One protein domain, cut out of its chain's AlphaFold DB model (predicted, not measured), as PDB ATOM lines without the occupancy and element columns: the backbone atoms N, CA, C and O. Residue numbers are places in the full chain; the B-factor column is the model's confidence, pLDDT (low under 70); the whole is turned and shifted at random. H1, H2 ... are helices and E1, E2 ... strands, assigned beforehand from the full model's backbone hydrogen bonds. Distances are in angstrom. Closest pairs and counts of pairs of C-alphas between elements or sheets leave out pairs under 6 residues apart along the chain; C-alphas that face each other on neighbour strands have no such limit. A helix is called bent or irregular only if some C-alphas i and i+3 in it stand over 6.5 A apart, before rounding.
ATOM      1  N   TYR A   2     -36.921 -22.786 -40.413       83.69
ATOM      2  CA  TYR A   2     -37.236 -22.935 -38.989       83.69
ATOM      3  C   TYR A   2     -37.584 -24.387 -38.673       83.69
ATOM      4  O   TYR A   2     -38.062 -25.111 -39.545       83.69
ATOM      5  N   PHE A   3     -37.372 -24.794 -37.424       88.75
ATOM      6  CA  PHE A   3     -37.741 -26.118 -36.934       88.75
ATOM      7  C   PHE A   3     -38.669 -25.946 -35.740       88.75
ATOM      8  O   PHE A   3     -38.260 -25.471 -34.679       88.75
ATOM      9  N   SER A   4     -39.932 -26.313 -35.918       90.81
ATOM     10  CA  SER A   4     -40.916 -26.245 -34.843       90.81
ATOM     11  C   SER A   4     -40.628 -27.348 -33.827       90.81
ATOM     12  O   SER A   4     -40.558 -28.520 -34.202       90.81
ATOM     13  N   LYS A   5     -40.462 -26.983 -32.549       89.94
ATOM     14  CA  LYS A   5     -40.295 -27.948 -31.451       89.94
ATOM     15  C   LYS A   5     -41.666 -28.444 -30.999       89.94
ATOM     16  O   LYS A   5     -42.492 -27.635 -30.572       89.94
ATOM     17  N   LEU A   6     -41.897 -29.752 -31.077       90.31
ATOM     18  CA  LEU A   6     -43.124 -30.402 -30.614       90.31
ATOM     19  C   LEU A   6     -42.808 -31.450 -29.535       90.31
ATOM     20  O   LEU A   6     -41.788 -32.131 -29.642       90.31
ATOM     21  N   PRO A   7     -43.658 -31.624 -28.509       90.19
ATOM     22  CA  PRO A   7     -43.461 -32.656 -27.489       90.19
ATOM     23  C   PRO A   7     -43.604 -34.061 -28.093       90.19
ATOM     24  O   PRO A   7     -44.476 -34.284 -28.927       90.19
ATOM     25  N   ILE A   8     -42.812 -35.048 -27.655       89.56
ATOM     26  CA  ILE A   8     -42.902 -36.432 -28.187       89.56
ATOM     27  C   ILE A   8     -44.317 -37.018 -28.048       89.56
ATOM     28  O   ILE A   8     -44.770 -37.754 -28.929       89.56
ATOM     29  N   GLY A   9     -45.028 -36.643 -26.982       87.44
ATOM     30  CA  GLY A   9     -46.406 -37.061 -26.726       87.44
ATOM     31  C   GLY A   9     -47.481 -36.296 -27.504       87.44
ATOM     32  O   GLY A   9     -48.654 -36.404 -27.165       87.44
ATOM     33  N   PHE A  10     -47.122 -35.513 -28.531       89.06
ATOM     34  CA  PHE A  10     -48.064 -34.683 -29.297       89.06
ATOM     35  C   PHE A  10     -49.277 -35.463 -29.837       89.06
ATOM     36  O   PHE A  10     -50.390 -34.951 -29.840       89.06
ATOM     37  N   PHE A  11     -49.068 -36.715 -30.256       88.81
ATOM     38  CA  PHE A  11     -50.117 -37.581 -30.809       88.81
ATOM     39  C   PHE A  11     -50.781 -38.499 -29.768       88.81
ATOM     40  O   PHE A  11     -51.711 -39.225 -30.098       88.81
ATOM     41  N   ASP A  12     -50.342 -38.473 -28.509       80.88
ATOM     42  CA  ASP A  12     -50.794 -39.436 -27.494       80.88
ATOM     43  C   ASP A  12     -52.189 -39.085 -26.938       80.88
ATOM     44  O   ASP A  12     -52.840 -39.900 -26.285       80.88
ATOM     45  N   LEU A  13     -52.672 -37.869 -27.207       65.00
ATOM     46  CA  LEU A  13     -53.891 -37.311 -26.621       65.00
ATOM     47  C   LEU A  13     -55.194 -37.730 -27.332       65.00
ATOM     48  O   LEU A  13     -56.247 -37.221 -26.954       65.00
ATOM     49  N   ASN A  14     -55.160 -38.634 -28.326       62.78
ATOM     50  CA  ASN A  14     -56.335 -39.028 -29.136       62.78
ATOM     51  C   ASN A  14     -57.186 -37.818 -29.564       62.78
ATOM     52  O   ASN A  14     -58.413 -37.810 -29.442       62.78
ATOM     53  N   THR A  15     -56.513 -36.759 -29.998       72.75
ATOM     54  CA  THR A  15     -57.146 -35.496 -30.362       72.75
ATOM     55  C   THR A  15     -57.670 -35.581 -31.788       72.75
ATOM     56  O   THR A  15     -57.096 -36.270 -32.632       72.75
ATOM     57  N   ASP A  16     -58.783 -34.909 -32.066       87.06
ATOM     58  CA  ASP A  16     -59.321 -34.854 -33.420       87.06
ATOM     59  C   ASP A  16     -58.364 -34.107 -34.373       87.06
ATOM     60  O   ASP A  16     -57.467 -33.363 -33.962       87.06
ATOM     61  N   THR A  17     -58.559 -34.311 -35.676       88.75
ATOM     62  CA  THR A  17     -57.685 -33.760 -36.717       88.75
ATOM     63  C   THR A  17     -57.658 -32.234 -36.751       88.75
ATOM     64  O   THR A  17     -56.624 -31.663 -37.083       88.75
ATOM     65  N   GLU A  18     -58.763 -31.562 -36.424       90.50
ATOM     66  CA  GLU A  18     -58.826 -30.096 -36.430       90.50
ATOM     67  C   GLU A  18     -58.004 -29.521 -35.272       90.50
ATOM     68  O   GLU A  18     -57.233 -28.572 -35.453       90.50
ATOM     69  N   THR A  19     -58.083 -30.158 -34.103       90.75
ATOM     70  CA  THR A  19     -57.253 -29.803 -32.952       90.75
ATOM     71  C   THR A  19     -55.770 -30.071 -33.215       90.75
ATOM     72  O   THR A  19     -54.950 -29.185 -32.980       90.75
ATOM     73  N   LEU A  20     -55.401 -31.238 -33.765       91.62
ATOM     74  CA  LEU A  20     -54.004 -31.538 -34.128       91.62
ATOM     75  C   LEU A  20     -53.439 -30.506 -35.113       91.62
ATOM     76  O   LEU A  20     -52.320 -30.021 -34.937       91.62
ATOM     77  N   HIS A  21     -54.226 -30.142 -36.125       94.69
ATOM     78  CA  HIS A  21     -53.858 -29.122 -37.101       94.69
ATOM     79  C   HIS A  21     -53.636 -27.749 -36.448       94.69
ATOM     80  O   HIS A  21     -52.618 -27.094 -36.679       94.69
ATOM     81  N   SER A  22     -54.565 -27.330 -35.588       92.88
ATOM     82  CA  SER A  22     -54.487 -26.051 -34.879       92.88
ATOM     83  C   SER A  22     -53.266 -25.983 -33.960       92.88
ATOM     84  O   SER A  22     -52.543 -24.987 -33.970       92.88
ATOM     85  N   LEU A  23     -52.978 -27.065 -33.229       92.00
ATOM     86  CA  LEU A  23     -51.797 -27.171 -32.372       92.00
ATOM     87  C   LEU A  23     -50.494 -27.113 -33.183       92.00
ATOM     88  O   LEU A  23     -49.558 -26.422 -32.784       92.00
ATOM     89  N   LEU A  24     -50.422 -27.771 -34.346       94.00
ATOM     90  CA  LEU A  24     -49.253 -27.686 -35.236       94.00
ATOM     91  C   LEU A  24     -48.956 -26.236 -35.628       94.00
ATOM     92  O   LEU A  24     -47.814 -25.779 -35.518       94.00
ATOM     93  N   TYR A  25     -49.988 -25.495 -36.027       93.56
ATOM     94  CA  TYR A  25     -49.864 -24.080 -36.354       93.56
ATOM     95  C   TYR A  25     -49.544 -23.210 -35.145       93.56
ATOM     96  O   TYR A  25     -48.825 -22.221 -35.286       93.56
ATOM     97  N   GLU A  26     -50.034 -23.546 -33.957       91.25
ATOM     98  CA  GLU A  26     -49.661 -22.852 -32.729       91.25
ATOM     99  C   GLU A  26     -48.156 -22.985 -32.457       91.25
ATOM    100  O   GLU A  26     -47.476 -21.978 -32.237       91.25
ATOM    101  N   HIS A  27     -47.611 -24.203 -32.549       89.38
ATOM    102  CA  HIS A  27     -46.176 -24.460 -32.399       89.38
ATOM    103  C   HIS A  27     -45.350 -23.738 -33.469       89.38
ATOM    104  O   HIS A  27     -44.373 -23.067 -33.138       89.38
ATOM    105  N   PHE A  28     -45.764 -23.793 -34.737       91.44
ATOM    106  CA  PHE A  28     -45.077 -23.080 -35.815       91.44
ATOM    107  C   PHE A  28     -45.115 -21.560 -35.637       91.44
ATOM    108  O   PHE A  28     -44.086 -20.890 -35.752       91.44
ATOM    109  N   ASN A  29     -46.278 -21.004 -35.283       88.75
ATOM    110  CA  ASN A  29     -46.427 -19.580 -35.006       88.75
ATOM    111  C   ASN A  29     -45.534 -19.132 -33.846       88.75
ATOM    112  O   ASN A  29     -44.936 -18.063 -33.939       88.75
ATOM    113  N   LYS A  30     -45.397 -19.940 -32.785       82.06
ATOM    114  CA  LYS A  30     -44.449 -19.673 -31.690       82.06
ATOM    115  C   LYS A  30     -43.005 -19.630 -32.195       82.06
ATOM    116  O   LYS A  30     -42.259 -18.733 -31.814       82.06
ATOM    117  N   THR A  31     -42.628 -20.544 -33.087       82.81
ATOM    118  CA  THR A  31     -41.281 -20.586 -33.677       82.81
ATOM    119  C   THR A  31     -40.971 -19.352 -34.537       82.81
ATOM    120  O   THR A  31     -39.852 -18.839 -34.477       82.81
ATOM    121  N   ILE A  32     -41.940 -18.837 -35.306       81.75
ATOM    122  CA  ILE A  32     -41.720 -17.694 -36.216       81.75
ATOM    123  C   ILE A  32     -42.002 -16.314 -35.583       81.75
ATOM    124  O   ILE A  32     -41.275 -15.366 -35.870       81.75
ATOM    125  N   LYS A  33     -43.021 -16.164 -34.716       69.62
ATOM    126  CA  LYS A  33     -43.499 -14.872 -34.156       69.62
ATOM    127  C   LYS A  33     -42.813 -14.477 -32.845       69.62
ATOM    128  O   LYS A  33     -43.473 -14.019 -31.913       69.62
ATOM    129  N   LYS A  34     -41.495 -14.658 -32.757       62.09
ATOM    130  CA  LYS A  34     -40.660 -14.309 -31.589       62.09
ATOM    131  C   LYS A  34     -41.156 -13.010 -30.907       62.09
ATOM    132  O   LYS A  34     -41.083 -11.949 -31.520       62.09
ATOM    133  N   GLY A  35     -41.696 -13.100 -29.681       44.25
ATOM    134  CA  GLY A  35     -42.132 -11.925 -28.898       44.25
ATOM    135  C   GLY A  35     -43.474 -12.001 -28.150       44.25
ATOM    136  O   GLY A  35     -43.764 -11.096 -27.372       44.25
ATOM    137  N   THR A  36     -44.292 -13.049 -28.312       36.97
ATOM    138  CA  THR A  36     -45.546 -13.167 -27.536       36.97
ATOM    139  C   THR A  36     -45.372 -14.182 -26.406       36.97
ATOM    140  O   THR A  36     -45.346 -15.384 -26.660       36.97
ATOM    141  N   LYS A  37     -45.254 -13.707 -25.155       38.00
ATOM    142  CA  LYS A  37     -45.324 -14.547 -23.945       38.00
ATOM    143  C   LYS A  37     -46.733 -15.123 -23.812       38.00
ATOM    144  O   LYS A  37     -47.580 -14.561 -23.126       38.00
ATOM    145  N   ILE A  38     -46.996 -16.231 -24.490       39.44
ATOM    146  CA  ILE A  38     -48.168 -17.053 -24.204       39.44
ATOM    147  C   ILE A  38     -47.725 -18.030 -23.120       39.44
ATOM    148  O   ILE A  38     -46.820 -18.829 -23.349       39.44
ATOM    149  N   GLN A  39     -48.314 -17.907 -21.928       34.19
ATOM    150  CA  GLN A  39     -48.047 -18.781 -20.787       34.19
ATOM    151  C   GLN A  39     -48.484 -20.213 -21.117       34.19
ATOM    152  O   GLN A  39     -49.614 -20.607 -20.853       34.19
ATOM    153  N   PHE A  40     -47.579 -20.994 -21.689       41.38
ATOM    154  CA  PHE A  40     -47.585 -22.436 -21.518       41.38
ATOM    155  C   PHE A  40     -46.482 -22.738 -20.520       41.38
ATOM    156  O   PHE A  40     -45.356 -22.287 -20.711       41.38
ATOM    157  N   GLN A  41     -46.840 -23.419 -19.432       38.81
ATOM    158  CA  GLN A  41     -45.885 -23.889 -18.433       38.81
ATOM    159  C   GLN A  41     -44.685 -24.524 -19.131       38.81
ATOM    160  O   GLN A  41     -44.857 -25.348 -20.028       38.81
ATOM    161  N   ASP A  42     -43.499 -24.084 -18.721       39.72
ATOM    162  CA  ASP A  42     -42.197 -24.476 -19.236       39.72
ATOM    163  C   ASP A  42     -42.126 -25.972 -19.573       39.72
ATOM    164  O   ASP A  42     -41.966 -26.838 -18.713       39.72
ATOM    165  N   TYR A  43     -42.188 -26.274 -20.870       45.84
ATOM    166  CA  TYR A  43     -41.871 -27.589 -21.428       45.84
ATOM    167  C   TYR A  43     -40.353 -27.857 -21.439       45.84
ATOM    168  O   TYR A  43     -39.887 -28.727 -22.171       45.84
ATOM    169  N   GLU A  44     -39.563 -27.140 -20.631       45.38
ATOM    170  CA  GLU A  44     -38.095 -27.227 -20.605       45.38
ATOM    171  C   GLU A  44     -37.565 -28.620 -20.223       45.38
ATOM    172  O   GLU A  44     -36.424 -28.944 -20.529       45.38
ATOM    173  N   ASN A  45     -38.409 -29.485 -19.647       50.31
ATOM    174  CA  ASN A  45     -38.056 -30.855 -19.260       50.31
ATOM    175  C   ASN A  45     -38.740 -31.956 -20.090       50.31
ATOM    176  O   ASN A  45     -38.645 -33.132 -19.730       50.31
ATOM    177  N   GLN A  46     -39.447 -31.620 -21.174       61.03
ATOM    178  CA  GLN A  46     -40.081 -32.630 -22.023       61.03
ATOM    179  C   GLN A  46     -39.245 -32.924 -23.265       61.03
ATOM    180  O   GLN A  46     -38.845 -32.030 -24.010       61.03
ATOM    181  N   SER A  47     -39.009 -34.211 -23.509       82.44
ATOM    182  CA  SER A  47     -38.405 -34.679 -24.749       82.44
ATOM    183  C   SER A  47     -39.253 -34.229 -25.947       82.44
ATOM    184  O   SER A  47     -40.478 -34.386 -25.950       82.44
ATOM    185  N   TYR A  48     -38.597 -33.678 -26.966       89.19
ATOM    186  CA  TYR A  48     -39.229 -33.081 -28.143       89.19
ATOM    187  C   TYR A  48     -38.741 -33.722 -29.446       89.19
ATOM    188  O   TYR A  48     -37.737 -34.435 -29.468       89.19
ATOM    189  N   PHE A  49     -39.444 -33.431 -30.537       93.00
ATOM    190  CA  PHE A  49     -39.017 -33.671 -31.913       93.00
ATOM    191  C   PHE A  49     -39.150 -32.390 -32.743       93.00
ATOM    192  O   PHE A  49     -39.804 -31.427 -32.326       93.00
ATOM    193  N   PHE A  50     -38.508 -32.369 -33.908       93.00
ATOM    194  CA  PHE A  50     -38.546 -31.226 -34.813       93.00
ATOM    195  C   PHE A  50     -39.413 -31.481 -36.038       93.00
ATOM    196  O   PHE A  50     -39.345 -32.550 -36.638       93.00
ATOM    197  N   VAL A  51     -40.166 -30.454 -36.435       96.00
ATOM    198  CA  VAL A  51     -40.886 -30.398 -37.713       96.00
ATOM    199  C   VAL A  51     -40.291 -29.268 -38.562       96.00
ATOM    200  O   VAL A  51     -40.372 -28.106 -38.149       96.00
ATOM    201  N   PRO A  52     -39.682 -29.570 -39.723       95.12
ATOM    202  CA  PRO A  52     -39.149 -28.555 -40.632       95.12
ATOM    203  C   PRO A  52     -40.239 -27.620 -41.169       95.12
ATOM    204  O   PRO A  52     -41.326 -28.066 -41.517       95.12
ATOM    205  N   SER A  53     -39.944 -26.322 -41.279       93.62
ATOM    206  CA  SER A  53     -40.908 -25.299 -41.710       93.62
ATOM    207  C   SER A  53     -41.506 -25.434 -43.121       93.62
ATOM    208  O   SER A  53     -42.623 -24.942 -43.283       93.62
ATOM    209  N   PRO A  54     -40.843 -26.032 -44.141       94.69
ATOM    210  CA  PRO A  54     -41.402 -26.064 -45.499       94.69
ATOM    211  C   PRO A  54     -42.795 -26.684 -45.596       94.69
ATOM    212  O   PRO A  54     -43.616 -26.183 -46.353       94.69
ATOM    213  N   VAL A  55     -43.116 -27.684 -44.767       96.88
ATOM    214  CA  VAL A  55     -44.457 -28.298 -44.755       96.88
ATOM    215  C   VAL A  55     -45.572 -27.281 -44.482       96.88
ATOM    216  O   VAL A  55     -46.635 -27.354 -45.090       96.88
ATOM    217  N   PHE A  56     -45.333 -26.301 -43.606       96.25
ATOM    218  CA  PHE A  56     -46.318 -25.261 -43.307       96.25
ATOM    219  C   PHE A  56     -46.475 -24.314 -44.496       96.25
ATOM    220  O   PHE A  56     -47.575 -23.869 -44.792       96.25
ATOM    221  N   THR A  57     -45.384 -24.016 -45.206       94.00
ATOM    222  CA  THR A  57     -45.438 -23.210 -46.429       94.00
ATOM    223  C   THR A  57     -46.212 -23.925 -47.535       94.00
ATOM    224  O   THR A  57     -47.082 -23.307 -48.141       94.00
ATOM    225  N   GLU A  58     -45.969 -25.218 -47.751       97.25
ATOM    226  CA  GLU A  58     -46.694 -26.016 -48.748       97.25
ATOM    227  C   GLU A  58     -48.199 -26.108 -48.451       97.25
ATOM    228  O   GLU A  58     -49.015 -26.070 -49.375       97.25
ATOM    229  N   GLU A  59     -48.586 -26.187 -47.172       97.56
ATOM    230  CA  GLU A  59     -49.999 -26.171 -46.767       97.56
ATOM    231  C   GLU A  59     -50.632 -24.795 -47.012       97.56
ATOM    232  O   GLU A  59     -51.666 -24.712 -47.672       97.56
ATOM    233  N   LEU A  60     -49.962 -23.704 -46.612       95.25
ATOM    234  CA  LEU A  60     -50.430 -22.333 -46.866       95.25
ATOM    235  C   LEU A  60     -50.566 -22.014 -48.361       95.25
ATOM    236  O   LEU A  60     -51.410 -21.205 -48.749       95.25
ATOM    237  N   MET A  61     -49.730 -22.625 -49.201       96.12
ATOM    238  CA  MET A  61     -49.794 -22.499 -50.660       96.12
ATOM    239  C   MET A  61     -50.876 -23.388 -51.292       96.12
ATOM    240  O   MET A  61     -51.145 -23.259 -52.485       96.12
ATOM    241  N   GLY A  62     -51.517 -24.265 -50.513       96.38
ATOM    242  CA  GLY A  62     -52.549 -25.190 -50.981       96.38
ATOM    243  C   GLY A  62     -52.008 -26.380 -51.778       96.38
ATOM    244  O   GLY A  62     -52.781 -27.073 -52.441       96.38
ATOM    245  N   ASN A  63     -50.697 -26.630 -51.732       97.25
ATOM    246  CA  ASN A  63     -50.065 -27.759 -52.419       97.25
ATOM    247  C   ASN A  63     -50.303 -29.083 -51.682       97.25
ATOM    248  O   ASN A  63     -50.349 -30.149 -52.309       97.25
ATOM    249  N   ILE A  64     -50.489 -28.996 -50.363       98.19
ATOM    250  CA  ILE A  64     -50.878 -30.095 -49.480       98.19
ATOM    251  C   ILE A  64     -52.057 -29.669 -48.594       98.19
ATOM    252  O   ILE A  64     -52.336 -28.485 -48.432       98.19
ATOM    253  N   SER A  65     -52.755 -30.640 -48.017       97.75
ATOM    254  CA  SER A  65     -53.853 -30.413 -47.073       97.75
ATOM    255  C   SER A  65     -53.378 -30.373 -45.618       97.75
ATOM    256  O   SER A  65     -52.330 -30.917 -45.273       97.75
ATOM    257  N   GLY A  66     -54.214 -29.847 -44.717       97.19
ATOM    258  CA  GLY A  66     -53.960 -29.925 -43.274       97.19
ATOM    259  C   GLY A  66     -53.797 -31.359 -42.743       97.19
ATOM    260  O   GLY A  66     -53.045 -31.591 -41.799       97.19
ATOM    261  N   ILE A  67     -54.431 -32.354 -43.378       96.94
ATOM    262  CA  ILE A  67     -54.199 -33.768 -43.044       96.94
ATOM    263  C   ILE A  67     -52.782 -34.188 -43.444       96.94
ATOM    264  O   ILE A  67     -52.109 -34.866 -42.671       96.94
ATOM    265  N   ASP A  68     -52.306 -33.762 -44.612       98.19
ATOM    266  CA  ASP A  68     -50.948 -34.065 -45.068       98.19
ATOM    267  C   ASP A  68     -49.904 -33.467 -44.116       98.19
ATOM    268  O   ASP A  68     -48.937 -34.146 -43.777       98.19
ATOM    269  N   LEU A  69     -50.149 -32.257 -43.600       98.12
ATOM    270  CA  LEU A  69     -49.336 -31.625 -42.557       98.12
ATOM    271  C   LEU A  69     -49.279 -32.475 -41.269       98.12
ATOM    272  O   LEU A  69     -48.195 -32.693 -40.723       98.12
ATOM    273  N   ILE A  70     -50.415 -33.005 -40.802       97.00
ATOM    274  CA  ILE A  70     -50.467 -33.897 -39.626       97.00
ATOM    275  C   ILE A  70     -49.655 -35.173 -39.872       97.00
ATOM    276  O   ILE A  70     -48.858 -35.577 -39.023       97.00
ATOM    277  N   ILE A  71     -49.831 -35.801 -41.039       97.62
ATOM    278  CA  ILE A  71     -49.095 -37.015 -41.407       97.62
ATOM    279  C   ILE A  71     -47.597 -36.728 -41.498       97.62
ATOM    280  O   ILE A  71     -46.804 -37.487 -40.947       97.62
ATOM    281  N   TYR A  72     -47.194 -35.619 -42.112       98.25
ATOM    282  CA  TYR A  72     -45.794 -35.211 -42.179       98.25
ATOM    283  C   TYR A  72     -45.179 -35.011 -40.788       98.25
ATOM    284  O   TYR A  72     -44.094 -35.522 -40.511       98.25
ATOM    285  N   ALA A  73     -45.885 -34.333 -39.879       97.38
ATOM    286  CA  ALA A  73     -45.429 -34.152 -38.503       97.38
ATOM    287  C   ALA A  73     -45.276 -35.493 -37.763       97.38
ATOM    288  O   ALA A  73     -44.325 -35.675 -37.000       97.38
ATOM    289  N   TYR A  74     -46.159 -36.459 -38.026       96.31
ATOM    290  CA  TYR A  74     -46.017 -37.813 -37.496       96.31
ATOM    291  C   TYR A  74     -44.753 -38.507 -38.021       96.31
ATOM    292  O   TYR A  74     -43.991 -39.089 -37.249       96.31
ATOM    293  N   LEU A  75     -44.491 -38.419 -39.328       97.38
ATOM    294  CA  LEU A  75     -43.275 -38.977 -39.925       97.38
ATOM    295  C   LEU A  75     -42.009 -38.327 -39.349       97.38
ATOM    296  O   LEU A  75     -41.023 -39.020 -39.111       97.38
ATOM    297  N   CYS A  76     -42.054 -37.021 -39.069       97.25
ATOM    298  CA  CYS A  76     -40.975 -36.312 -38.384       97.25
ATOM    299  C   CYS A  76     -40.722 -36.881 -36.983       97.25
ATOM    300  O   CYS A  76     -39.566 -37.113 -36.633       97.25
ATOM    301  N   LYS A  77     -41.778 -37.148 -36.196       95.38
ATOM    302  CA  LYS A  77     -41.660 -37.798 -34.877       95.38
ATOM    303  C   LYS A  77     -40.921 -39.129 -35.006       95.38
ATOM    304  O   LYS A  77     -39.922 -39.324 -34.320       95.38
ATOM    305  N   ASP A  78     -41.361 -40.015 -35.900       94.88
ATOM    306  CA  ASP A  78     -40.732 -41.334 -36.066       94.88
ATOM    307  C   ASP A  78     -39.268 -41.229 -36.530       94.88
ATOM    308  O   ASP A  78     -38.366 -41.817 -35.929       94.88
ATOM    309  N   ALA A  79     -38.989 -40.405 -37.544       95.38
ATOM    310  CA  ALA A  79     -37.631 -40.189 -38.045       95.38
ATOM    311  C   ALA A  79     -36.688 -39.603 -36.978       95.38
ATOM    312  O   ALA A  79     -35.505 -39.958 -36.921       95.38
ATOM    313  N   TYR A  80     -37.209 -38.715 -36.125       94.06
ATOM    314  CA  TYR A  80     -36.459 -38.086 -35.042       94.06
ATOM    315  C   TYR A  80     -36.168 -39.063 -33.899       94.06
ATOM    316  O   TYR A  80     -35.034 -39.132 -33.425       94.06
ATOM    317  N   LEU A  81     -37.156 -39.869 -33.492       91.69
ATOM    318  CA  LEU A  81     -36.981 -40.907 -32.468       91.69
ATOM    319  C   LEU A  81     -35.945 -41.959 -32.887       91.69
ATOM    320  O   LEU A  81     -35.165 -42.421 -32.054       91.69
ATOM    321  N   ASN A  82     -35.885 -42.273 -34.182       92.88
ATOM    322  CA  ASN A  82     -34.892 -43.180 -34.755       92.88
ATOM    323  C   ASN A  82     -33.531 -42.515 -35.043       92.88
ATOM    324  O   ASN A  82     -32.590 -43.212 -35.418       92.88
ATOM    325  N   LYS A  83     -33.397 -41.194 -34.847       92.50
ATOM    326  CA  LYS A  83     -32.166 -40.406 -35.060       92.50
ATOM    327  C   LYS A  83     -31.567 -40.530 -36.466       92.50
ATOM    328  O   LYS A  83     -30.349 -40.580 -36.617       92.50
ATOM    329  N   THR A  84     -32.407 -40.631 -37.495       91.44
ATOM    330  CA  THR A  84     -31.940 -40.914 -38.867       91.44
ATOM    331  C   THR A  84     -32.414 -39.911 -39.908       91.44
ATOM    332  O   THR A  84     -31.813 -39.846 -40.975       91.44
ATOM    333  N   GLY A  85     -33.523 -39.200 -39.671       91.38
ATOM    334  CA  GLY A  85     -34.209 -38.446 -40.730       91.38
ATOM    335  C   GLY A  85     -34.836 -39.334 -41.817       91.38
ATOM    336  O   GLY A  85     -35.328 -38.835 -42.826       91.38
ATOM    337  N   LYS A  86     -34.825 -40.658 -41.615       94.38
ATOM    338  CA  LYS A  86     -35.418 -41.660 -42.501       94.38
ATOM    339  C   LYS A  86     -36.564 -42.350 -41.786       94.38
ATOM    340  O   LYS A  86     -36.424 -42.751 -40.633       94.38
ATOM    341  N   VAL A  87     -37.666 -42.550 -42.493       94.38
ATOM    342  CA  VAL A  87     -38.888 -43.146 -41.955       94.38
ATOM    343  C   VAL A  87     -39.332 -44.321 -42.810       94.38
ATOM    344  O   VAL A  87     -39.357 -44.258 -44.043       94.38
ATOM    345  N   LYS A  88     -39.705 -45.418 -42.150       94.12
ATOM    346  CA  LYS A  88     -40.431 -46.514 -42.789       94.12
ATOM    347  C   LYS A  88     -41.907 -46.332 -42.477       94.12
ATOM    348  O   LYS A  88     -42.322 -46.491 -41.337       94.12
ATOM    349  N   VAL A  89     -42.704 -46.009 -43.490       94.00
ATOM    350  CA  VAL A  89     -44.121 -45.685 -43.293       94.00
ATOM    351  C   VAL A  89     -44.905 -46.920 -42.833       94.00
ATOM    352  O   VAL A  89     -45.148 -47.843 -43.613       94.00
ATOM    353  N   ASP A  90     -45.364 -46.900 -41.582       94.56
ATOM    354  CA  ASP A  90     -46.281 -47.887 -41.009       94.56
ATOM    355  C   ASP A  90     -47.714 -47.327 -40.961       94.56
ATOM    356  O   ASP A  90     -48.167 -46.752 -39.972       94.56
ATOM    357  N   ILE A  91     -48.445 -47.480 -42.074       95.00
ATOM    358  CA  ILE A  91     -49.824 -46.977 -42.218       95.00
ATOM    359  C   ILE A  91     -50.761 -47.481 -41.097       95.00
ATOM    360  O   ILE A  91     -51.542 -46.674 -40.587       95.00
ATOM    361  N   PRO A  92     -50.762 -48.778 -40.711       95.06
ATOM    362  CA  PRO A  92     -51.516 -49.251 -39.551       95.06
ATOM    363  C   PRO A  92     -51.257 -48.473 -38.261       95.06
ATOM    364  O   PRO A  92     -52.225 -48.088 -37.603       95.06
ATOM    365  N   THR A  93     -49.991 -48.230 -37.923       93.00
ATOM    366  CA  THR A  93     -49.612 -47.537 -36.684       93.00
ATOM    367  C   THR A  93     -50.007 -46.064 -36.733       93.00
ATOM    368  O   THR A  93     -50.710 -45.598 -35.837       93.00
ATOM    369  N   ILE A  94     -49.721 -45.373 -37.843       93.38
ATOM    370  CA  ILE A  94     -50.144 -43.978 -38.064       93.38
ATOM    371  C   ILE A  94     -51.665 -43.850 -37.918       93.38
ATOM    372  O   ILE A  94     -52.161 -42.953 -37.241       93.38
ATOM    373  N   SER A  95     -52.426 -44.767 -38.520       92.69
ATOM    374  CA  SER A  95     -53.894 -44.759 -38.467       92.69
ATOM    375  C   SER A  95     -54.436 -44.918 -37.052       92.69
ATOM    376  O   SER A  95     -55.436 -44.293 -36.711       92.69
ATOM    377  N   LYS A  96     -53.774 -45.735 -36.228       89.75
ATOM    378  CA  LYS A  96     -54.145 -45.935 -34.828       89.75
ATOM    379  C   LYS A  96     -53.852 -44.692 -33.985       89.75
ATOM    380  O   LYS A  96     -54.704 -44.314 -33.193       89.75
ATOM    381  N   GLU A  97     -52.684 -44.077 -34.153       87.81
ATOM    382  CA  GLU A  97     -52.238 -42.952 -33.313       87.81
ATOM    383  C   GLU A  97     -52.839 -41.602 -33.721       87.81
ATOM    384  O   GLU A  97     -52.966 -40.711 -32.895       87.81
ATOM    385  N   THR A  98     -53.246 -41.445 -34.981       87.50
ATOM    386  CA  THR A  98     -53.846 -40.192 -35.481       87.50
ATOM    387  C   THR A  98     -55.360 -40.266 -35.665       87.50
ATOM    388  O   THR A  98     -55.982 -39.273 -36.027       87.50
ATOM    389  N   ALA A  99     -55.961 -41.453 -35.511       89.19
ATOM    390  CA  ALA A  99     -57.344 -41.754 -35.898       89.19
ATOM    391  C   ALA A  99     -57.687 -41.461 -37.382       89.19
ATOM    392  O   ALA A  99     -58.853 -41.523 -37.786       89.19
ATOM    393  N   ILE A 100     -56.690 -41.192 -38.236       92.56
ATOM    394  CA  ILE A 100     -56.883 -40.936 -39.667       92.56
ATOM    395  C   ILE A 100     -57.046 -42.268 -40.406       92.56
ATOM    396  O   ILE A 100     -56.360 -43.261 -40.149       92.56
ATOM    397  N   ARG A 101     -57.968 -42.315 -41.374       95.38
ATOM    398  CA  ARG A 101     -58.221 -43.521 -42.176       95.38
ATOM    399  C   ARG A 101     -56.993 -43.896 -43.012       95.38
ATOM    400  O   ARG A 101     -56.417 -43.057 -43.696       95.38
ATOM    401  N   LYS A 102     -56.674 -45.192 -43.074       96.81
ATOM    402  CA  LYS A 102     -55.541 -45.745 -43.849       96.81
ATOM    403  C   LYS A 102     -55.495 -45.302 -45.316       96.81
ATOM    404  O   LYS A 102     -54.414 -45.132 -45.870       96.81
ATOM    405  N   THR A 103     -56.652 -45.154 -45.962       97.31
ATOM    406  CA  THR A 103     -56.746 -44.675 -47.351       97.31
ATOM    407  C   THR A 103     -56.301 -43.225 -47.479       97.31
ATOM    408  O   THR A 103     -55.538 -42.908 -48.384       97.31
ATOM    409  N   VAL A 104     -56.721 -42.376 -46.541       96.94
ATOM    410  CA  VAL A 104     -56.325 -40.967 -46.474       96.94
ATOM    411  C   VAL A 104     -54.826 -40.863 -46.216       96.94
ATOM    412  O   VAL A 104     -54.147 -40.189 -46.972       96.94
ATOM    413  N   ILE A 105     -54.289 -41.636 -45.266       97.38
ATOM    414  CA  ILE A 105     -52.841 -41.688 -44.997       97.38
ATOM    415  C   ILE A 105     -52.063 -42.040 -46.263       97.38
ATOM    416  O   ILE A 105     -51.095 -41.372 -46.604       97.38
ATOM    417  N   ARG A 106     -52.488 -43.077 -46.997       97.19
ATOM    418  CA  ARG A 106     -51.806 -43.493 -48.230       97.19
ATOM    419  C   ARG A 106     -51.815 -42.381 -49.290       97.19
ATOM    420  O   ARG A 106     -50.809 -42.193 -49.964       97.19
ATOM    421  N   ASN A 107     -52.914 -41.635 -49.403       97.56
ATOM    422  CA  ASN A 107     -52.990 -40.472 -50.284       97.56
ATOM    423  C   ASN A 107     -52.059 -39.350 -49.813       97.56
ATOM    424  O   ASN A 107     -51.339 -38.803 -50.638       97.56
ATOM    425  N   SER A 108     -52.007 -39.079 -48.509       97.94
ATOM    426  CA  SER A 108     -51.116 -38.073 -47.931       97.94
ATOM    427  C   SER A 108     -49.647 -38.366 -48.195       97.94
ATOM    428  O   SER A 108     -48.921 -37.478 -48.617       97.94
ATOM    429  N   ILE A 109     -49.209 -39.619 -48.051       97.50
ATOM    430  CA  ILE A 109     -47.832 -40.015 -48.394       97.50
ATOM    431  C   ILE A 109     -47.520 -39.721 -49.866       97.50
ATOM    432  O   ILE A 109     -46.458 -39.190 -50.177       97.50
ATOM    433  N   ASN A 110     -48.454 -40.012 -50.775       96.62
ATOM    434  CA  ASN A 110     -48.269 -39.703 -52.192       96.62
ATOM    435  C   ASN A 110     -48.225 -38.188 -52.449       96.62
ATOM    436  O   ASN A 110     -47.401 -37.743 -53.243       96.62
ATOM    437  N   SER A 111     -49.085 -37.405 -51.787       97.69
ATOM    438  CA  SER A 111     -49.094 -35.941 -51.887       97.69
ATOM    439  C   SER A 111     -47.776 -35.343 -51.409       97.69
ATOM    440  O   SER A 111     -47.165 -34.585 -52.154       97.69
ATOM    441  N   LEU A 112     -47.307 -35.740 -50.222       98.12
ATOM    442  CA  LEU A 112     -46.043 -35.284 -49.636       98.12
ATOM    443  C   LEU A 112     -44.846 -35.641 -50.523       98.12
ATOM    444  O   LEU A 112     -43.960 -34.815 -50.712       98.12
ATOM    445  N   ASN A 113     -44.839 -36.842 -51.111       97.12
ATOM    446  CA  ASN A 113     -43.783 -37.249 -52.038       97.12
ATOM    447  C   ASN A 113     -43.836 -36.490 -53.369       97.12
ATOM    448  O   ASN A 113     -42.817 -36.318 -54.019       97.12
ATOM    449  N   ARG A 114     -45.020 -36.073 -53.822       96.75
ATOM    450  CA  ARG A 114     -45.174 -35.318 -55.074       96.75
ATOM    451  C   ARG A 114     -44.617 -33.897 -54.966       96.75
ATOM    452  O   ARG A 114     -44.254 -33.331 -55.989       96.75
ATOM    453  N   VAL A 115     -44.614 -33.324 -53.764       96.88
ATOM    454  CA  VAL A 115     -44.108 -31.969 -53.486       96.88
ATOM    455  C   VAL A 115     -42.713 -31.987 -52.854       96.88
ATOM    456  O   VAL A 115     -42.309 -31.007 -52.243       96.88
ATOM    457  N   ASP A 116     -42.008 -33.119 -52.948       96.25
ATOM    458  CA  ASP A 116     -40.638 -33.314 -52.455       96.25
ATOM    459  C   ASP A 116     -40.426 -33.030 -50.951       96.25
ATOM    460  O   ASP A 116     -39.297 -32.906 -50.490       96.25
ATOM    461  N   LEU A 117     -41.497 -33.011 -50.145       97.19
ATOM    462  CA  LEU A 117     -41.389 -32.931 -48.681       97.19
ATOM    463  C   LEU A 117     -40.872 -34.241 -48.077       97.19
ATOM    464  O   LEU A 117     -40.255 -34.253 -47.014       97.19
ATOM    465  N   ILE A 118     -41.153 -35.362 -48.740       97.25
ATOM    466  CA  ILE A 118     -40.540 -36.655 -48.442       97.25
ATOM    467  C   ILE A 118     -40.030 -37.261 -49.742       97.25
ATOM    468  O   ILE A 118     -40.728 -37.233 -50.751       97.25
ATOM    469  N   VAL A 119     -38.843 -37.853 -49.721       95.62
ATOM    470  CA  VAL A 119     -38.225 -38.429 -50.924       95.62
ATOM    471  C   VAL A 119     -37.956 -39.905 -50.694       95.62
ATOM    472  O   VAL A 119     -37.480 -40.294 -49.627       95.62
ATOM    473  N   LYS A 120     -38.264 -40.761 -51.667       93.56
ATOM    474  CA  LYS A 120     -37.921 -42.184 -51.559       93.56
ATOM    475  C   LYS A 120     -36.411 -42.379 -51.524       93.56
ATOM    476  O   LYS A 120     -35.669 -41.752 -52.275       93.56
ATOM    477  N   ASP A 121     -35.956 -43.282 -50.662       88.88
ATOM    478  CA  ASP A 121     -34.565 -43.710 -50.681       88.88
ATOM    479  C   ASP A 121     -34.253 -44.529 -51.944       88.88
ATOM    480  O   ASP A 121     -35.141 -45.014 -52.640       88.88
ATOM    481  N   SER A 122     -32.968 -44.738 -52.238       83.69
ATOM    482  CA  SER A 122     -32.526 -45.436 -53.456       83.69
ATOM    483  C   SER A 122     -33.037 -46.880 -53.596       83.69
ATOM    484  O   SER A 122     -32.813 -47.512 -54.626       83.69
ATOM    485  N   LYS A 123     -33.626 -47.447 -52.536       84.38
ATOM    486  CA  LYS A 123     -34.174 -48.808 -52.488       84.38
ATOM    487  C   LYS A 123     -35.704 -48.819 -52.376       84.38
ATOM    488  O   LYS A 123     -36.262 -49.888 -52.131       84.38
ATOM    489  N   ASP A 124     -36.365 -47.665 -52.493       79.88
ATOM    490  CA  ASP A 124     -37.814 -47.471 -52.327       79.88
ATOM    491  C   ASP A 124     -38.397 -48.086 -51.035       79.88
ATOM    492  O   ASP A 124     -39.584 -48.410 -50.949       79.88
ATOM    493  N   THR A 125     -37.563 -48.289 -50.015       86.25
ATOM    494  CA  THR A 125     -37.939 -48.961 -48.763       86.25
ATOM    495  C   THR A 125     -38.256 -47.947 -47.668       86.25
ATOM    496  O   THR A 125     -39.096 -48.209 -46.802       86.25
ATOM    497  N   TYR A 126     -37.594 -46.794 -47.713       93.38
ATOM    498  CA  TYR A 126     -37.739 -45.707 -46.755       93.38
ATOM    499  C   TYR A 126     -38.094 -44.415 -47.479       93.38
ATOM    500  O   TYR A 126     -37.790 -44.239 -48.658       93.38
ATOM    501  N   TYR A 127     -38.694 -43.493 -46.739       96.62
ATOM    502  CA  TYR A 127     -38.755 -42.091 -47.124       96.62
ATOM    503  C   TYR A 127     -37.735 -41.302 -46.307       96.62
ATOM    504  O   TYR A 127     -37.454 -41.631 -45.152       96.62
ATOM    505  N   VAL A 128     -37.173 -40.272 -46.916       96.50
ATOM    506  CA  VAL A 128     -36.203 -39.351 -46.336       96.50
ATOM    507  C   VAL A 128     -36.892 -38.005 -46.167       96.50
ATOM    508  O   VAL A 128     -37.507 -37.510 -47.108       96.50
ATOM    509  N   ILE A 129     -36.789 -37.437 -44.968       97.19
ATOM    510  CA  ILE A 129     -37.088 -36.029 -44.701       97.19
ATOM    511  C   ILE A 129     -35.729 -35.335 -44.689       97.19
ATOM    512  O   ILE A 129     -34.968 -35.505 -43.732       97.19
ATOM    513  N   GLU A 130     -35.380 -34.648 -45.776       94.62
ATOM    514  CA  GLU A 130     -34.006 -34.196 -46.031       94.62
ATOM    515  C   GLU A 130     -33.455 -33.324 -44.902       94.62
ATOM    516  O   GLU A 130     -32.343 -33.551 -44.433       94.62
ATOM    517  N   GLU A 131     -34.248 -32.389 -44.384       94.00
ATOM    518  CA  GLU A 131     -33.829 -31.496 -43.304       94.00
ATOM    519  C   GLU A 131     -33.493 -32.254 -42.020       94.00
ATOM    520  O   GLU A 131     -32.534 -31.917 -41.326       94.00
ATOM    521  N   LEU A 132     -34.274 -33.288 -41.693       95.19
ATOM    522  CA  LEU A 132     -33.985 -34.136 -40.540       95.19
ATOM    523  C   LEU A 132     -32.788 -35.043 -40.815       95.19
ATOM    524  O   LEU A 132     -31.995 -35.297 -39.913       95.19
ATOM    525  N   PHE A 133     -32.633 -35.524 -42.049       95.12
ATOM    526  CA  PHE A 133     -31.481 -36.327 -42.438       95.12
ATOM    527  C   PHE A 133     -30.184 -35.531 -42.265       95.12
ATOM    528  O   PHE A 133     -29.270 -36.013 -41.592       95.12
ATOM    529  N   TYR A 134     -30.125 -34.292 -42.763       94.25
ATOM    530  CA  TYR A 134     -28.984 -33.399 -42.541       94.25
ATOM    531  C   TYR A 134     -28.793 -33.078 -41.060       94.25
ATOM    532  O   TYR A 134     -27.679 -33.186 -40.565       94.25
ATOM    533  N   TYR A 135     -29.864 -32.811 -40.307       93.06
ATOM    534  CA  TYR A 135     -29.769 -32.587 -38.859       93.06
ATOM    535  C   TYR A 135     -29.071 -33.728 -38.094       93.06
ATOM    536  O   TYR A 135     -28.383 -33.477 -37.105       93.06
ATOM    537  N   PHE A 136     -29.219 -34.982 -38.533       93.56
ATOM    538  CA  PHE A 136     -28.573 -36.128 -37.884       93.56
ATOM    539  C   PHE A 136     -27.224 -36.536 -38.486       93.56
ATOM    540  O   PHE A 136     -26.506 -37.311 -37.854       93.56
ATOM    541  N   THR A 137     -26.878 -36.062 -39.683       94.19
ATOM    542  CA  THR A 137     -25.680 -36.514 -40.417       94.19
ATOM    543  C   THR A 137     -24.639 -35.424 -40.646       94.19
ATOM    544  O   THR A 137     -23.473 -35.750 -40.864       94.19
ATOM    545  N   ASP A 138     -25.029 -34.157 -40.545       94.75
ATOM    546  CA  ASP A 138     -24.181 -32.986 -40.726       94.75
ATOM    547  C   ASP A 138     -24.123 -32.182 -39.417       94.75
ATOM    548  O   ASP A 138     -25.112 -31.594 -38.969       94.75
ATOM    549  N   ASN A 139     -22.947 -32.173 -38.785       92.50
ATOM    550  CA  ASN A 139     -22.737 -31.474 -37.519       92.50
ATOM    551  C   ASN A 139     -22.831 -29.950 -37.664       92.50
ATOM    552  O   ASN A 139     -23.353 -29.307 -36.759       92.50
ATOM    553  N   GLU A 140     -22.370 -29.372 -38.778       92.19
ATOM    554  CA  GLU A 140     -22.443 -27.922 -38.996       92.19
ATOM    555  C   GLU A 140     -23.901 -27.492 -39.155       92.19
ATOM    556  O   GLU A 140     -24.350 -26.516 -38.546       92.19
ATOM    557  N   PHE A 141     -24.677 -28.271 -39.914       90.31
ATOM    558  CA  PHE A 141     -26.112 -28.042 -40.047       90.31
ATOM    559  C   PHE A 141     -26.833 -28.195 -38.706       90.31
ATOM    560  O   PHE A 141     -27.678 -27.370 -38.352       90.31
ATOM    561  N   LYS A 142     -26.484 -29.220 -37.924       89.12
ATOM    562  CA  LYS A 142     -27.043 -29.430 -36.588       89.12
ATOM    563  C   LYS A 142     -26.764 -28.252 -35.655       89.12
ATOM    564  O   LYS A 142     -27.702 -27.736 -35.048       89.12
ATOM    565  N   GLU A 143     -25.513 -27.810 -35.565       87.69
ATOM    566  CA  GLU A 143     -25.122 -26.650 -34.758       87.69
ATOM    567  C   GLU A 143     -25.871 -25.395 -35.207       87.69
ATOM    568  O   GLU A 143     -26.415 -24.675 -34.372       87.69
ATOM    569  N   PHE A 144     -25.997 -25.164 -36.516       86.81
ATOM    570  CA  PHE A 144     -26.799 -24.063 -37.048       86.81
ATOM    571  C   PHE A 144     -28.260 -24.134 -36.582       86.81
ATOM    572  O   PHE A 144     -28.806 -23.130 -36.117       86.81
ATOM    573  N   VAL A 145     -28.900 -25.304 -36.666       84.88
ATOM    574  CA  VAL A 145     -30.284 -25.502 -36.206       84.88
ATOM    575  C   VAL A 145     -30.409 -25.253 -34.704       84.88
ATOM    576  O   VAL A 145     -31.341 -24.571 -34.273       84.88
ATOM    577  N   GLU A 146     -29.478 -25.766 -33.901       83.56
ATOM    578  CA  GLU A 146     -29.455 -25.554 -32.451       83.56
ATOM    579  C   GLU A 146     -29.254 -24.077 -32.103       83.56
ATOM    580  O   GLU A 146     -29.996 -23.543 -31.281       83.56
ATOM    581  N   VAL A 147     -28.336 -23.379 -32.773       81.50
ATOM    582  CA  VAL A 147     -28.110 -21.937 -32.608       81.50
ATOM    583  C   VAL A 147     -29.361 -21.161 -33.003       81.50
ATOM    584  O   VAL A 147     -29.843 -20.361 -32.210       81.50
TER     585      VAL A 147
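This is residues 2 to 147 of the 154 residues of an uncharacterized protein of Bacillus cereus (strain ATCC 10987 / NRS 248) (UniProt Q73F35). Helix H4 runs through the middle, with helices H2, H3 and H6 packed round its first part and the small two-stranded sheet E1 E2 along its later part. H5 packs on H6 at one side, while H7 and H8 make a corner at the other, and the long link of residues 33 to 47 loops away from the body. The 146 printed residues have eight named helices and two named strands, in the order E1 H1 H2 E2 H3 H4 H5 H6 H7 H8; the sheet is antiparallel and the class is mostly helix. The whole is compact, with a radius of gyration of the C-alphas of 14.8 A and spans of 42 by 37 by 29 A.

Strand E1, residues 3 to 7, begins at C-alpha 3 (-37.741, -26.118, -36.934). H1, residues 8 to 11, is irregular: its first and last C-alphas are 7.8 A apart. H2 is residues 17 to 32, 22.7 A long, and E2 is residues 48 to 52, 13.3 A. H3 is residues 54 to 60. H4, residues 66 to 81, is 22.9 A long and begins at C-alpha 66 (-53.960, -29.925, -43.274). H5 is residues 91 to 98, H6 residues 102 to 114, 18.5 A, and H7 residues 130 to 137. H8, residues 139 to 147, ends at C-alpha 147 (-28.110, -21.937, -32.608).

H4 is the hub, touching four other helices. With residues 66 to 70 alone it touches H2, closest at the C-alphas of His 21 and Gly 66, 6.2 A, at a steep tilt of 67 degrees, only just short of perpendicular. H3 and H4 form a helical hairpin at a shallow tilt of 13 degrees, opposite ways, closest at the C-alphas of Val 55 and Leu 69, 6.3 A. H6 touches H4 about perpendicular at 83 degrees, the C-alphas of Asp 68 and Ser 108 being closest at 4.9 A. H5 touches H6, closest at the C-alphas of Ser 95 and Lys 102, 5.7 A. H7 only just touches H4, with 3 pairs of C-alphas within 8 A, the closest those of Tyr 80 and Leu 132, 7.2 A. H7 and H8 touch only at the corner, closest at the C-alphas of Tyr 135 and Lys 142, 4.7 A. H1 is close to H4 but not clearly touching, the C-alphas of Ile 8 and Lys 77 being closest at 6.9 A. E1 and E2 are antiparallel at 148 degrees, with N 4 and O 51 at 2.9 A and N 49 and O 6 at 2.8 A, within hydrogen-bond range. The closest C-alphas of E1 and H2 are those of Ser 4 and Phe 28, 5.3 A; those of E2 and H4 are Phe 49 and Lys 77, 5.7 A. In H2 to H8 every O i to N i+4 pair is within hydrogen-bond range; H1 is too short for one, and 0 of its 1 O i to N i+3 pair is within range.

The two C-alphas farthest apart, those of Lys 37 and Lys 123, are 46.0 A apart. The printed part has no cut. The links H2 to E2 and H6 to H7 are long, 15 residues each. Mean pLDDT of the printed part is 87.8, and residues 13 to 14 and 33 to 46 are under 70.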